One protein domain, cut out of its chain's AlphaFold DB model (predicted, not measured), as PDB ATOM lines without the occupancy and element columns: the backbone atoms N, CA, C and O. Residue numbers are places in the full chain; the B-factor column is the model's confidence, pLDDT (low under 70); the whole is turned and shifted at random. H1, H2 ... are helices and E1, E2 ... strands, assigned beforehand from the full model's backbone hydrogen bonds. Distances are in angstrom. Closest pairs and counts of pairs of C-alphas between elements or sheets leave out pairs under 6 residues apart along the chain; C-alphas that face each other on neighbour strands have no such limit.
ATOM      1  N   PHE A   6     175.320 165.621 146.622       66.31
ATOM      2  CA  PHE A   6     176.692 165.199 146.394       66.31
ATOM      3  C   PHE A   6     177.581 166.401 146.159       66.31
ATOM      4  O   PHE A   6     177.209 167.359 145.484       66.31
ATOM      5  N   ILE A   7     178.797 166.315 146.672       68.25
ATOM      6  CA  ILE A   7     179.848 167.262 146.329       68.25
ATOM      7  C   ILE A   7     180.751 166.573 145.328       68.25
ATOM      8  O   ILE A   7     181.356 165.533 145.612       68.25
ATOM      9  N   PHE A   8     180.803 167.156 144.139       73.56
ATOM     10  CA  PHE A   8     181.648 166.681 143.063       73.56
ATOM     11  C   PHE A   8     182.943 167.474 143.064       73.56
ATOM     12  O   PHE A   8     182.932 168.705 143.010       73.56
ATOM     13  N   LYS A   9     184.046 166.737 143.098       78.62
ATOM     14  CA  LYS A   9     185.383 167.215 142.794       78.62
ATOM     15  C   LYS A   9     185.662 166.849 141.341       78.62
ATOM     16  O   LYS A   9     185.834 165.674 141.026       78.62
ATOM     17  N   ILE A  10     185.638 167.830 140.449       80.94
ATOM     18  CA  ILE A  10     185.910 167.623 139.023       80.94
ATOM     19  C   ILE A  10     187.327 168.085 138.738       80.94
ATOM     20  O   ILE A  10     187.683 169.216 139.044       80.94
ATOM     21  N   HIS A  11     188.136 167.222 138.147       81.88
ATOM     22  CA  HIS A  11     189.498 167.547 137.756       81.88
ATOM     23  C   HIS A  11     189.529 168.112 136.331       81.88
ATOM     24  O   HIS A  11     188.702 167.731 135.498       81.88
ATOM     25  N   LYS A  12     190.517 168.957 136.003       78.88
ATOM     26  CA  LYS A  12     190.723 169.521 134.648       78.88
ATOM     27  C   LYS A  12     190.817 168.447 133.552       78.88
ATOM     28  O   LYS A  12     190.438 168.692 132.412       78.88
ATOM     29  N   ASN A  13     191.263 167.239 133.898       79.19
ATOM     30  CA  ASN A  13     191.325 166.087 132.988       79.19
ATOM     31  C   ASN A  13     189.973 165.368 132.774       79.19
ATOM     32  O   ASN A  13     189.934 164.323 132.128       79.19
ATOM     33  N   GLY A  14     188.876 165.888 133.332       74.88
ATOM     34  CA  GLY A  14     187.528 165.332 133.202       74.88
ATOM     35  C   GLY A  14     187.181 164.241 134.217       74.88
ATOM     36  O   GLY A  14     186.054 163.744 134.209       74.88
ATOM     37  N   ARG A  15     188.101 163.865 135.114       81.50
ATOM     38  CA  ARG A  15     187.802 162.928 136.201       81.50
ATOM     39  C   ARG A  15     186.849 163.571 137.205       81.50
ATOM     40  O   ARG A  15     187.060 164.701 137.628       81.50
ATOM     41  N   VAL A  16     185.845 162.820 137.638       79.00
ATOM     42  CA  VAL A  16     184.894 163.247 138.668       79.00
ATOM     43  C   VAL A  16     185.039 162.337 139.880       79.00
ATOM     44  O   VAL A  16     184.788 161.138 139.785       79.00
ATOM     45  N   ASP A  17     185.420 162.908 141.017       77.12
ATOM     46  CA  ASP A  17     185.420 162.235 142.311       77.12
ATOM     47  C   ASP A  17     184.216 162.714 143.135       77.12
ATOM     48  O   ASP A  17     183.963 163.913 143.284       77.12
ATOM     49  N   ARG A  18     183.464 161.770 143.700       71.44
ATOM     50  CA  ARG A  18     182.436 162.059 144.707       71.44
ATOM     51  C   ARG A  18     183.139 162.177 146.055       71.44
ATOM     52  O   ARG A  18     183.663 161.188 146.553       71.44
ATOM     53  N   VAL A  19     183.188 163.387 146.611       64.44
ATOM     54  CA  VAL A  19     183.992 163.678 147.812       64.44
ATOM     55  C   VAL A  19     183.395 163.006 149.044       64.44
ATOM     56  O   VAL A  19     184.125 162.410 149.834       64.44
ATOM     57  N   LYS A  20     182.071 163.092 149.220       60.00
ATOM     58  CA  LYS A  20     181.375 162.495 150.363       60.00
ATOM     59  C   LYS A  20     179.861 162.471 150.161       60.00
ATOM     60  O   LYS A  20     179.315 163.332 149.471       60.00
ATOM     61  N   ASP A  21     179.201 161.549 150.855       61.53
ATOM     62  CA  ASP A  21     177.750 161.542 151.094       61.53
ATOM     63  C   ASP A  21     177.436 162.481 152.258       61.53
ATOM     64  O   ASP A  21     177.043 162.068 153.347       61.53
ATOM     65  N   CYS A  22     177.757 163.756 152.083       60.12
ATOM     66  CA  CYS A  22     177.460 164.780 153.068       60.12
ATOM     67  C   CYS A  22     176.597 165.835 152.415       60.12
ATOM     68  O   CYS A  22     176.993 166.437 151.419       60.12
ATOM     69  N   ASP A  23     175.431 166.070 153.014       64.94
ATOM     70  CA  ASP A  23     174.495 167.090 152.551       64.94
ATOM     71  C   ASP A  23     175.138 168.481 152.511       64.94
ATOM     72  O   ASP A  23     174.757 169.328 151.696       64.94
ATOM     73  N   ASN A  24     176.135 168.695 153.377       71.75
ATOM     74  CA  ASN A  24     176.808 169.961 153.613       71.75
ATOM     75  C   ASN A  24     178.317 169.728 153.785       71.75
ATOM     76  O   ASN A  24     178.730 168.755 154.422       71.75
ATOM     77  N   ILE A  25     179.120 170.666 153.299       73.62
ATOM     78  CA  ILE A  25     180.510 170.865 153.706       73.62
ATOM     79  C   ILE A  25     180.713 172.303 154.167       73.62
ATOM     80  O   ILE A  25     179.928 173.198 153.853       73.62
ATOM     81  N   THR A  26     181.769 172.520 154.935       80.25
ATOM     82  CA  THR A  26     182.192 173.864 155.324       80.25
ATOM     83  C   THR A  26     183.022 174.501 154.216       80.25
ATOM     84  O   THR A  26     183.631 173.805 153.401       80.25
ATOM     85  N   TRP A  27     183.112 175.829 154.208       81.25
ATOM     86  CA  TRP A  27     184.068 176.546 153.360       81.25
ATOM     87  C   TRP A  27     185.503 176.019 153.517       81.25
ATOM     88  O   TRP A  27     186.231 175.838 152.544       81.25
ATOM     89  N   ARG A  28     185.881 175.637 154.739       81.56
ATOM     90  CA  ARG A  28     187.173 175.012 155.038       81.56
ATOM     91  C   ARG A  28     187.402 173.688 154.311       81.56
ATOM     92  O   ARG A  28     188.520 173.411 153.887       81.56
ATOM     93  N   ASP A  29     186.367 172.874 154.130       79.75
ATOM     94  CA  ASP A  29     186.466 171.643 153.342       79.75
ATOM     95  C   ASP A  29     186.649 171.940 151.847       79.75
ATOM     96  O   ASP A  29     187.357 171.198 151.166       79.75
ATOM     97  N   VAL A  30     186.056 173.030 151.339       79.81
ATOM     98  CA  VAL A  30     186.292 173.516 149.968       79.81
ATOM     99  C   VAL A  30     187.762 173.910 149.807       79.81
ATOM    100  O   VAL A  30     188.422 173.405 148.899       79.81
ATOM    101  N   ILE A  31     188.295 174.720 150.731       83.06
ATOM    102  CA  ILE A  31     189.711 175.125 150.763       83.06
ATOM    103  C   ILE A  31     190.624 173.889 150.770       83.06
ATOM    104  O   ILE A  31     191.479 173.728 149.897       83.06
ATOM    105  N   ASN A  32     190.389 172.959 151.701       81.25
ATOM    106  CA  ASN A  32     191.159 171.717 151.809       81.25
ATOM    107  C   ASN A  32     191.050 170.848 150.545       81.25
ATOM    108  O   ASN A  32     192.017 170.199 150.148       81.25
ATOM    109  N   GLY A  33     189.874 170.810 149.913       76.50
ATOM    110  CA  GLY A  33     189.615 170.026 148.709       76.50
ATOM    111  C   GLY A  33     190.330 170.561 147.467       76.50
ATOM    112  O   GLY A  33     190.738 169.754 146.618       76.50
ATOM    113  N   LEU A  34     190.487 171.887 147.379       78.75
ATOM    114  CA  LEU A  34     191.262 172.580 146.346       78.75
ATOM    115  C   LEU A  34     192.772 172.541 146.627       78.75
ATOM    116  O   LEU A  34     193.553 172.565 145.679       78.75
ATOM    117  N   GLY A  35     193.171 172.414 147.899       78.94
ATOM    118  CA  GLY A  35     194.565 172.240 148.318       78.94
ATOM    119  C   GLY A  35     195.410 173.516 148.241       78.94
ATOM    120  O   GLY A  35     196.619 173.426 148.056       78.94
ATOM    121  N   ILE A  36     194.777 174.682 148.356       81.19
ATOM    122  CA  ILE A  36     195.374 176.013 148.151       81.19
ATOM    123  C   ILE A  36     194.912 176.999 149.234       81.19
ATOM    124  O   ILE A  36     194.076 176.650 150.070       81.19
ATOM    125  N   SER A  37     195.452 178.222 149.240       81.75
ATOM    126  CA  SER A  37     195.055 179.254 150.199       81.75
ATOM    127  C   SER A  37     193.661 179.805 149.893       81.75
ATOM    128  O   SER A  37     193.276 179.952 148.738       81.75
ATOM    129  N   GLU A  38     192.918 180.184 150.933       80.06
ATOM    130  CA  GLU A  38     191.586 180.793 150.806       80.06
ATOM    131  C   GLU A  38     191.588 182.035 149.902       80.06
ATOM    132  O   GLU A  38     190.673 182.227 149.107       80.06
ATOM    133  N   ASN A  39     192.651 182.838 149.978       82.44
ATOM    134  CA  ASN A  39     192.790 184.079 149.212       82.44
ATOM    135  C   ASN A  39     192.943 183.853 147.698       82.44
ATOM    136  O   ASN A  39     192.888 184.813 146.935       82.44
ATOM    137  N   GLU A  40     193.182 182.612 147.278       83.56
ATOM    138  CA  GLU A  40     193.367 182.221 145.879       83.56
ATOM    139  C   GLU A  40     192.086 181.622 145.283       83.56
ATOM    140  O   GLU A  40     192.025 181.371 144.081       83.56
ATOM    141  N   ILE A  41     191.059 181.377 146.107       85.88
ATOM    142  CA  ILE A  41     189.827 180.729 145.664       85.88
ATOM    143  C   ILE A  41     188.906 181.752 145.013       85.88
ATOM    144  O   ILE A  41     188.390 182.674 145.647       85.88
ATOM    145  N   GLU A  42     188.613 181.510 143.746       86.81
ATOM    146  CA  GLU A  42     187.542 182.153 143.014       86.81
ATOM    147  C   GLU A  42     186.271 181.302 143.035       86.81
ATOM    148  O   GLU A  42     186.282 180.075 143.187       86.81
ATOM    149  N   TYR A  43     185.135 181.959 142.823       87.38
ATOM    150  CA  TYR A  43     183.874 181.263 142.642       87.38
ATOM    151  C   TYR A  43     182.951 181.993 141.679       87.38
ATOM    152  O   TYR A  43     182.893 183.223 141.636       87.38
ATOM    153  N   LYS A  44     182.202 181.222 140.887       87.00
ATOM    154  CA  LYS A  44     181.249 181.754 139.907       87.00
ATOM    155  C   LYS A  44     179.930 180.984 139.947       87.00
ATOM    156  O   LYS A  44     179.950 179.750 139.976       87.00
ATOM    157  N   PRO A  45     178.780 181.680 139.921       86.50
ATOM    158  CA  PRO A  45     177.492 181.018 139.778       86.50
ATOM    159  C   PRO A  45     177.389 180.352 138.401       86.50
ATOM    160  O   PRO A  45     177.761 180.921 137.372       86.50
ATOM    161  N   ILE A  46     176.843 179.141 138.371       85.19
ATOM    162  CA  ILE A  46     176.557 178.403 137.145       85.19
ATOM    163  C   ILE A  46     175.147 178.758 136.683       85.19
ATOM    164  O   ILE A  46     174.163 178.129 137.090       85.19
ATOM    165  N   ARG A  47     175.047 179.753 135.793       81.81
ATOM    166  CA  ARG A  47     173.759 180.265 135.280       81.81
ATOM    167  C   ARG A  47     172.823 180.630 136.456       81.81
ATOM    168  O   ARG A  47     173.293 180.991 137.530       81.81
ATOM    169  N   ASP A  48     171.515 180.453 136.288       76.75
ATOM    170  CA  ASP A  48     170.504 180.679 137.334       76.75
ATOM    171  C   ASP A  48     170.201 179.426 138.178       76.75
ATOM    172  O   ASP A  48     169.142 179.308 138.789       76.75
ATOM    173  N   SER A  49     171.115 178.448 138.207       76.50
ATOM    174  CA  SER A  49     170.870 177.150 138.859       76.50
ATOM    175  C   SER A  49     170.935 177.181 140.389       76.50
ATOM    176  O   SER A  49     170.541 176.213 141.041       76.50
ATOM    177  N   GLY A  50     171.484 178.256 140.961       79.00
ATOM    178  CA  GLY A  50     171.857 178.327 142.375       79.00
ATOM    179  C   GLY A  50     173.120 177.531 142.731       79.00
ATOM    180  O   GLY A  50     173.567 177.609 143.870       79.00
ATOM    181  N   VAL A  51     173.714 176.801 141.780       83.88
ATOM    182  CA  VAL A  51     174.997 176.108 141.942       83.88
ATOM    183  C   VAL A  51     176.139 177.072 141.659       83.88
ATOM    184  O   VAL A  51     176.083 177.853 140.712       83.88
ATOM    185  N   TYR A  52     177.192 176.979 142.455       86.81
ATOM    186  CA  TYR A  52     178.439 177.704 142.296       86.81
ATOM    187  C   TYR A  52     179.564 176.718 141.996       86.81
ATOM    188  O   TYR A  52     179.593 175.610 142.536       86.81
ATOM    189  N   ALA A  53     180.471 177.132 141.116       87.06
ATOM    190  CA  ALA A  53     181.761 176.491 140.930       87.06
ATOM    191  C   ALA A  53     182.804 177.254 141.737       87.06
ATOM    192  O   ALA A  53     182.942 178.461 141.553       87.06
ATOM    193  N   PHE A  54     183.529 176.539 142.586       88.06
ATOM    194  CA  PHE A  54     184.669 177.014 143.356       88.06
ATOM    195  C   PHE A  54     185.941 176.453 142.723       88.06
ATOM    196  O   PHE A  54     186.003 175.254 142.425       88.06
ATOM    197  N   TYR A  55     186.925 177.310 142.478       88.38
ATOM    198  CA  TYR A  55     188.161 176.953 141.790       88.38
ATOM    199  C   TYR A  55     189.281 177.928 142.147       88.38
ATOM    200  O   TYR A  55     189.047 178.956 142.767       88.38
ATOM    201  N   ALA A  56     190.493 177.619 141.715       86.50
ATOM    202  CA  ALA A  56     191.565 178.597 141.611       86.50
ATOM    203  C   ALA A  56     192.364 178.333 140.348       86.50
ATOM    204  O   ALA A  56     192.375 177.198 139.861       86.50
ATOM    205  N   ASP A  57     193.023 179.364 139.828       80.00
ATOM    206  CA  ASP A  57     193.706 179.309 138.533       80.00
ATOM    207  C   ASP A  57     194.706 178.142 138.451       80.00
ATOM    208  O   ASP A  57     194.664 177.340 137.505       80.00
ATOM    209  N   ASP A  58     195.499 177.956 139.508       78.12
ATOM    210  CA  ASP A  58     196.505 176.892 139.609       78.12
ATOM    211  C   ASP A  58     195.963 175.564 140.164       78.12
ATOM    212  O   ASP A  58     196.682 174.566 140.208       78.12
ATOM    213  N   SER A  59     194.684 175.494 140.551       78.94
ATOM    214  CA  SER A  59     194.088 174.239 141.009       78.94
ATOM    215  C   SER A  59     193.668 173.383 139.818       78.94
ATOM    216  O   SER A  59     192.986 173.836 138.896       78.94
ATOM    217  N   ASP A  60     194.018 172.100 139.839       83.12
ATOM    218  CA  ASP A  60     193.500 171.121 138.878       83.12
ATOM    219  C   ASP A  60     192.048 170.722 139.161       83.12
ATOM    220  O   ASP A  60     191.514 169.832 138.502       83.12
ATOM    221  N   VAL A  61     191.408 171.360 140.141       82.88
ATOM    222  CA  VAL A  61     190.173 170.911 140.761       82.88
ATOM    223  C   VAL A  61     189.111 172.006 140.735       82.88
ATOM    224  O   VAL A  61     189.362 173.157 141.073       82.88
ATOM    225  N   PHE A  62     187.885 171.599 140.421       86.19
ATOM    226  CA  PHE A  62     186.662 172.369 140.583       86.19
ATOM    227  C   PHE A  62     185.768 171.678 141.608       86.19
ATOM    228  O   PHE A  62     185.543 170.465 141.532       86.19
ATOM    229  N   ILE A  63     185.225 172.449 142.543       85.75
ATOM    230  CA  ILE A  63     184.229 171.978 143.507       85.75
ATOM    231  C   ILE A  63     182.897 172.640 143.174       85.75
ATOM    232  O   ILE A  63     182.837 173.848 142.970       85.75
ATOM    233  N   PHE A  64     181.820 171.857 143.119       84.75
ATOM    234  CA  PHE A  64     180.477 172.370 142.839       84.75
ATOM    235  C   PHE A  64     179.566 172.208 144.052       84.75
ATOM    236  O   PHE A  64     179.469 171.117 144.617       84.75
ATOM    237  N   GLY A  65     178.868 173.283 144.419       84.75
ATOM    238  CA  GLY A  65     177.989 173.319 145.587       84.75
ATOM    239  C   GLY A  65     176.959 174.446 145.535       84.75
ATOM    240  O   GLY A  65     177.042 175.337 144.694       84.75
ATOM    241  N   VAL A  66     175.974 174.410 146.429       85.12
ATOM    242  CA  VAL A  66     175.005 175.494 146.644       85.12
ATOM    243  C   VAL A  66     175.361 176.193 147.952       85.12
ATOM    244  O   VAL A  66     175.230 175.577 149.009       85.12
ATOM    245  N   PRO A  67     175.807 177.452 147.929       82.81
ATOM    246  CA  PRO A  67     176.112 178.162 149.157       82.81
ATOM    247  C   PRO A  67     174.841 178.476 149.947       82.81
ATOM    248  O   PRO A  67     173.809 178.818 149.367       82.81
ATOM    249  N   GLU A  68     174.912 178.378 151.274       80.69
ATOM    250  CA  GLU A  68     173.778 178.688 152.155       80.69
ATOM    251  C   GLU A  68     173.356 180.163 152.043       80.69
ATOM    252  O   GLU A  68     172.171 180.498 152.123       80.69
ATOM    253  N   ARG A  69     174.323 181.057 151.811       75.00
ATOM    254  CA  ARG A  69     174.098 182.487 151.595       75.00
ATOM    255  C   ARG A  69     174.710 182.918 150.272       75.00
ATOM    256  O   ARG A  69     175.847 182.586 149.960       75.00
ATOM    257  N   LYS A  70     173.957 183.703 149.500       66.06
ATOM    258  CA  LYS A  70     174.502 184.430 148.350       66.06
ATOM    259  C   LYS A  70     175.325 185.594 148.896       66.06
ATOM    260  O   LYS A  70     174.761 186.637 149.212       66.06
ATOM    261  N   SER A  71     176.617 185.370 149.085       61.88
ATOM    262  CA  SER A  71     177.558 186.388 149.543       61.88
ATOM    263  C   SER A  71     178.532 186.750 148.425       61.88
ATOM    264  O   SER A  71     178.871 185.906 147.598       61.88
ATOM    265  N   GLU A  72     178.978 188.006 148.410       61.06
ATOM    266  CA  GLU A  72     180.122 188.462 147.604       61.06
ATOM    267  C   GLU A  72     181.466 188.088 148.249       61.06
ATOM    268  O   GLU A  72     182.521 188.277 147.642       61.06
ATOM    269  N   GLN A  73     181.450 187.548 149.473       68.00
ATOM    270  CA  GLN A  73     182.620 187.010 150.169       68.00
ATOM    271  C   GLN A  73     182.206 185.836 151.061       68.00
ATOM    272  O   GLN A  73     181.420 186.024 151.996       68.00
ATOM    273  N   PHE A  74     182.742 184.643 150.793       68.12
ATOM    274  CA  PHE A  74     182.570 183.496 151.684       68.12
ATOM    275  C   PHE A  74     183.386 183.697 152.959       68.12
ATOM    276  O   PHE A  74     184.515 184.177 152.910       68.12
ATOM    277  N   ARG A  75     182.801 183.369 154.112       68.75
ATOM    278  CA  ARG A  75     183.501 183.371 155.407       68.75
ATOM    279  C   ARG A  75     183.799 181.938 155.834       68.75
ATOM    280  O   ARG A  75     183.059 181.029 155.478       68.75
ATOM    281  N   GLU A  76     184.796 181.755 156.700       65.12
ATOM    282  CA  GLU A  76     185.249 180.439 157.200       65.12
ATOM    283  C   GLU A  76     184.114 179.529 157.725       65.12
ATOM    284  O   GLU A  76     184.169 178.310 157.571       65.12
ATOM    285  N   ASN A  77     183.053 180.117 158.288       67.94
ATOM    286  CA  ASN A  77     181.909 179.392 158.853       67.94
ATOM    287  C   ASN A  77     180.722 179.222 157.887       67.94
ATOM    288  O   ASN A  77     179.652 178.792 158.315       67.94
ATOM    289  N   GLU A  78     180.857 179.603 156.617       77.62
ATOM    290  CA  GLU A  78     179.775 179.430 155.652       77.62
ATOM    291  C   GLU A  78     179.646 177.973 155.209       77.62
ATOM    292  O   GLU A  78     180.633 177.261 154.984       77.62
ATOM    293  N   MET A  79     178.395 177.528 155.102       81.81
ATOM    294  CA  MET A  79     178.066 176.194 154.628       81.81
ATOM    295  C   MET A  79     177.878 176.198 153.112       81.81
ATOM    296  O   MET A  79     177.191 177.045 152.537       81.81
ATOM    297  N   VAL A  80     178.470 175.196 152.473       81.00
ATOM    298  CA  VAL A  80     178.283 174.879 151.062       81.00
ATOM    299  C   VAL A  80     177.581 173.530 150.994       81.00
ATOM    300  O   VAL A  80     178.108 172.499 151.408       81.00
ATOM    301  N   HIS A  81     176.355 173.526 150.491       81.06
ATOM    302  CA  HIS A  81     175.574 172.312 150.318       81.06
ATOM    303  C   HIS A  81     176.019 171.561 149.066       81.06
ATOM    304  O   HIS A  81     176.352 172.170 148.046       81.06
ATOM    305  N   GLY A  82     175.972 170.231 149.116       74.62
ATOM    306  CA  GLY A  82     176.129 169.421 147.913       74.62
ATOM    307  C   GLY A  82     175.025 169.710 146.894       74.62
ATOM    308  O   GLY A  82     173.940 170.193 147.230       74.62
ATOM    309  N   ILE A  83     175.294 169.390 145.635       75.50
ATOM    310  CA  ILE A  83     174.312 169.478 144.559       75.50
ATOM    311  C   ILE A  83     173.629 168.127 144.363       75.50
ATOM    312  O   ILE A  83     174.250 167.070 144.469       75.50
ATOM    313  N   LEU A  84     172.340 168.138 144.045       70.12
ATOM    314  CA  LEU A  84     171.626 166.922 143.661       70.12
ATOM    315  C   LEU A  84     172.214 166.359 142.359       70.12
ATOM    316  O   LEU A  84     172.631 167.115 141.476       70.12
ATOM    317  N   ALA A  85     172.148 165.040 142.162       68.31
ATOM    318  CA  ALA A  85     172.491 164.435 140.866       68.31
ATOM    319  C   ALA A  85     171.674 165.041 139.702       68.31
ATOM    320  O   ALA A  85     172.181 165.205 138.593       68.31
ATOM    321  N   SER A  86     170.428 165.453 139.960       67.44
ATOM    322  CA  SER A  86     169.600 166.176 138.988       67.44
ATOM    323  C   SER A  86     170.173 167.552 138.625       67.44
ATOM    324  O   SER A  86     170.082 167.961 137.468       67.44
ATOM    325  N   GLN A  87     170.817 168.247 139.567       71.00
ATOM    326  CA  GLN A  87     171.503 169.522 139.332       71.00
ATOM    327  C   GLN A  87     172.850 169.326 138.625       71.00
ATOM    328  O   GLN A  87     173.244 170.179 137.834       71.00
ATOM    329  N   PHE A  88     173.522 168.185 138.818       71.38
ATOM    330  CA  PHE A  88     174.748 167.849 138.084       71.38
ATOM    331  C   PHE A  88     174.524 167.776 136.567       71.38
ATOM    332  O   PHE A  88     175.412 168.129 135.797       71.38
ATOM    333  N   SER A  89     173.314 167.414 136.117       69.12
ATOM    334  CA  SER A  89     172.964 167.414 134.687       69.12
ATOM    335  C   SER A  89     173.180 168.768 133.998       69.12
ATOM    336  O   SER A  89     173.383 168.828 132.789       69.12
ATOM    337  N   ILE A  90     173.184 169.869 134.757       68.69
ATOM    338  CA  ILE A  90     173.457 171.221 134.255       68.69
ATOM    339  C   ILE A  90     174.917 171.352 133.796       68.69
ATOM    340  O   ILE A  90     175.185 172.087 132.846       68.69
ATOM    341  N   LEU A  91     175.834 170.613 134.428       65.69
ATOM    342  CA  LEU A  91     177.263 170.569 134.102       65.69
ATOM    343  C   LEU A  91     177.568 169.608 132.947       65.69
ATOM    344  O   LEU A  91     178.542 169.807 132.229       65.69
ATOM    345  N   SER A  92     176.739 168.577 132.760       60.62
ATOM    346  CA  SER A  92     176.954 167.514 131.771       60.62
ATOM    347  C   SER A  92     176.069 167.612 130.527       60.62
ATOM    348  O   SER A  92     176.130 166.726 129.672       60.62
TER     349      SER A  92
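Overview. This is residues 6 to 92 of the 99 residues of an uncharacterized protein of Gammaproteobacteria bacterium (UniProt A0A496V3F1). A strongly twisted, branched sheet of seven strands curls round one short helix, H1, and its longest strand, E6, runs through the middle of the domain. E1 and E7 lie beside different parts of E6 on one side, with E2 beyond E1 and E3 beyond E7; E5 lies on the other side, with E4 beyond it, and the last helix, H2, only grazes the sheet. The printed part has 87 residues, with two named helices and seven named strands in the order E1 E2 E3 H1 E4 E5 E6 E7 H2; the class is mixed, and the neighbour strands are antiparallel. The whole is compact and rounded, with a radius of gyration of the C-alphas of 11.7 A and spans of 29 by 28 by 25 A.

Arrangement. E1, residues 8 to 11, and E2, residues 16 to 18, form a hairpin, antiparallel at 151 degrees, with N 9 and O 17 2.8 A apart. On the other side of E1 is E6, residues 61 to 67, antiparallel at 153 degrees, with N 10 and O 62 2.9 A apart. E3, residues 24 to 26, is an edge strand apart from E2; its neighbour is E7, residues 79 to 81, antiparallel at 146 degrees, with N 25 and O 80 2.8 A apart. H1, residues 27 to 34, is on the sheet, which curls round it. The closest C-alphas of H1 and E6 are those of Leu 34 and Val 61, 5.9 A apart; those of H1 and E7 are of Trp 27 and Met 79, 6.1 A apart. E4, residues 42 to 45, and E5, residues 52 to 55, form a hairpin at 159 degrees, with N 44 and O 53 2.9 A apart. E4, E5, E6 and E7 make a meander, each strand the antiparallel neighbour of the one before. In it N 54 of E5 and O 63 of E6 are within hydrogen-bond range at 2.8 A, and so are N 66 of E6 and O 81 of E7 at 2.8 A. The pairing of E6 is staggered: residues 61 to 64 pair with E1, 63 to 65 with E5, 66 to 67 with E7. H2, residues 85 to 92, only grazes the sheet with its residues 85 to 91, and is apart from H1. In H1 every O i to N i+4 pair is within hydrogen-bond range; in H2 it is 1 of 4, beside 4 of 5 O i to N i+3 pairs.

Along the chain. E1 begins at C-alpha 8, (181.648, 166.681, 143.063). E6 is 17.9 A long, from C-alpha 61 at (190.173, 170.911, 140.761) to C-alpha 67. H1 is 10.8 A long, E4 10.6 A and H2 10.6 A. H2 ends at C-alpha 92, (176.954, 167.514, 131.771).

Size, cuts and confidence. The two C-alphas farthest apart are those of Asn 39 and Ser 86, 31.0 A. The printed part has no cut. The link from E6 to E7, 11 residues, is long. The mean pLDDT of the printed part is 76.9; residues 6 to 7, 19 to 23, 70 to 77, 85 to 86 and 89 to 92 are under 70.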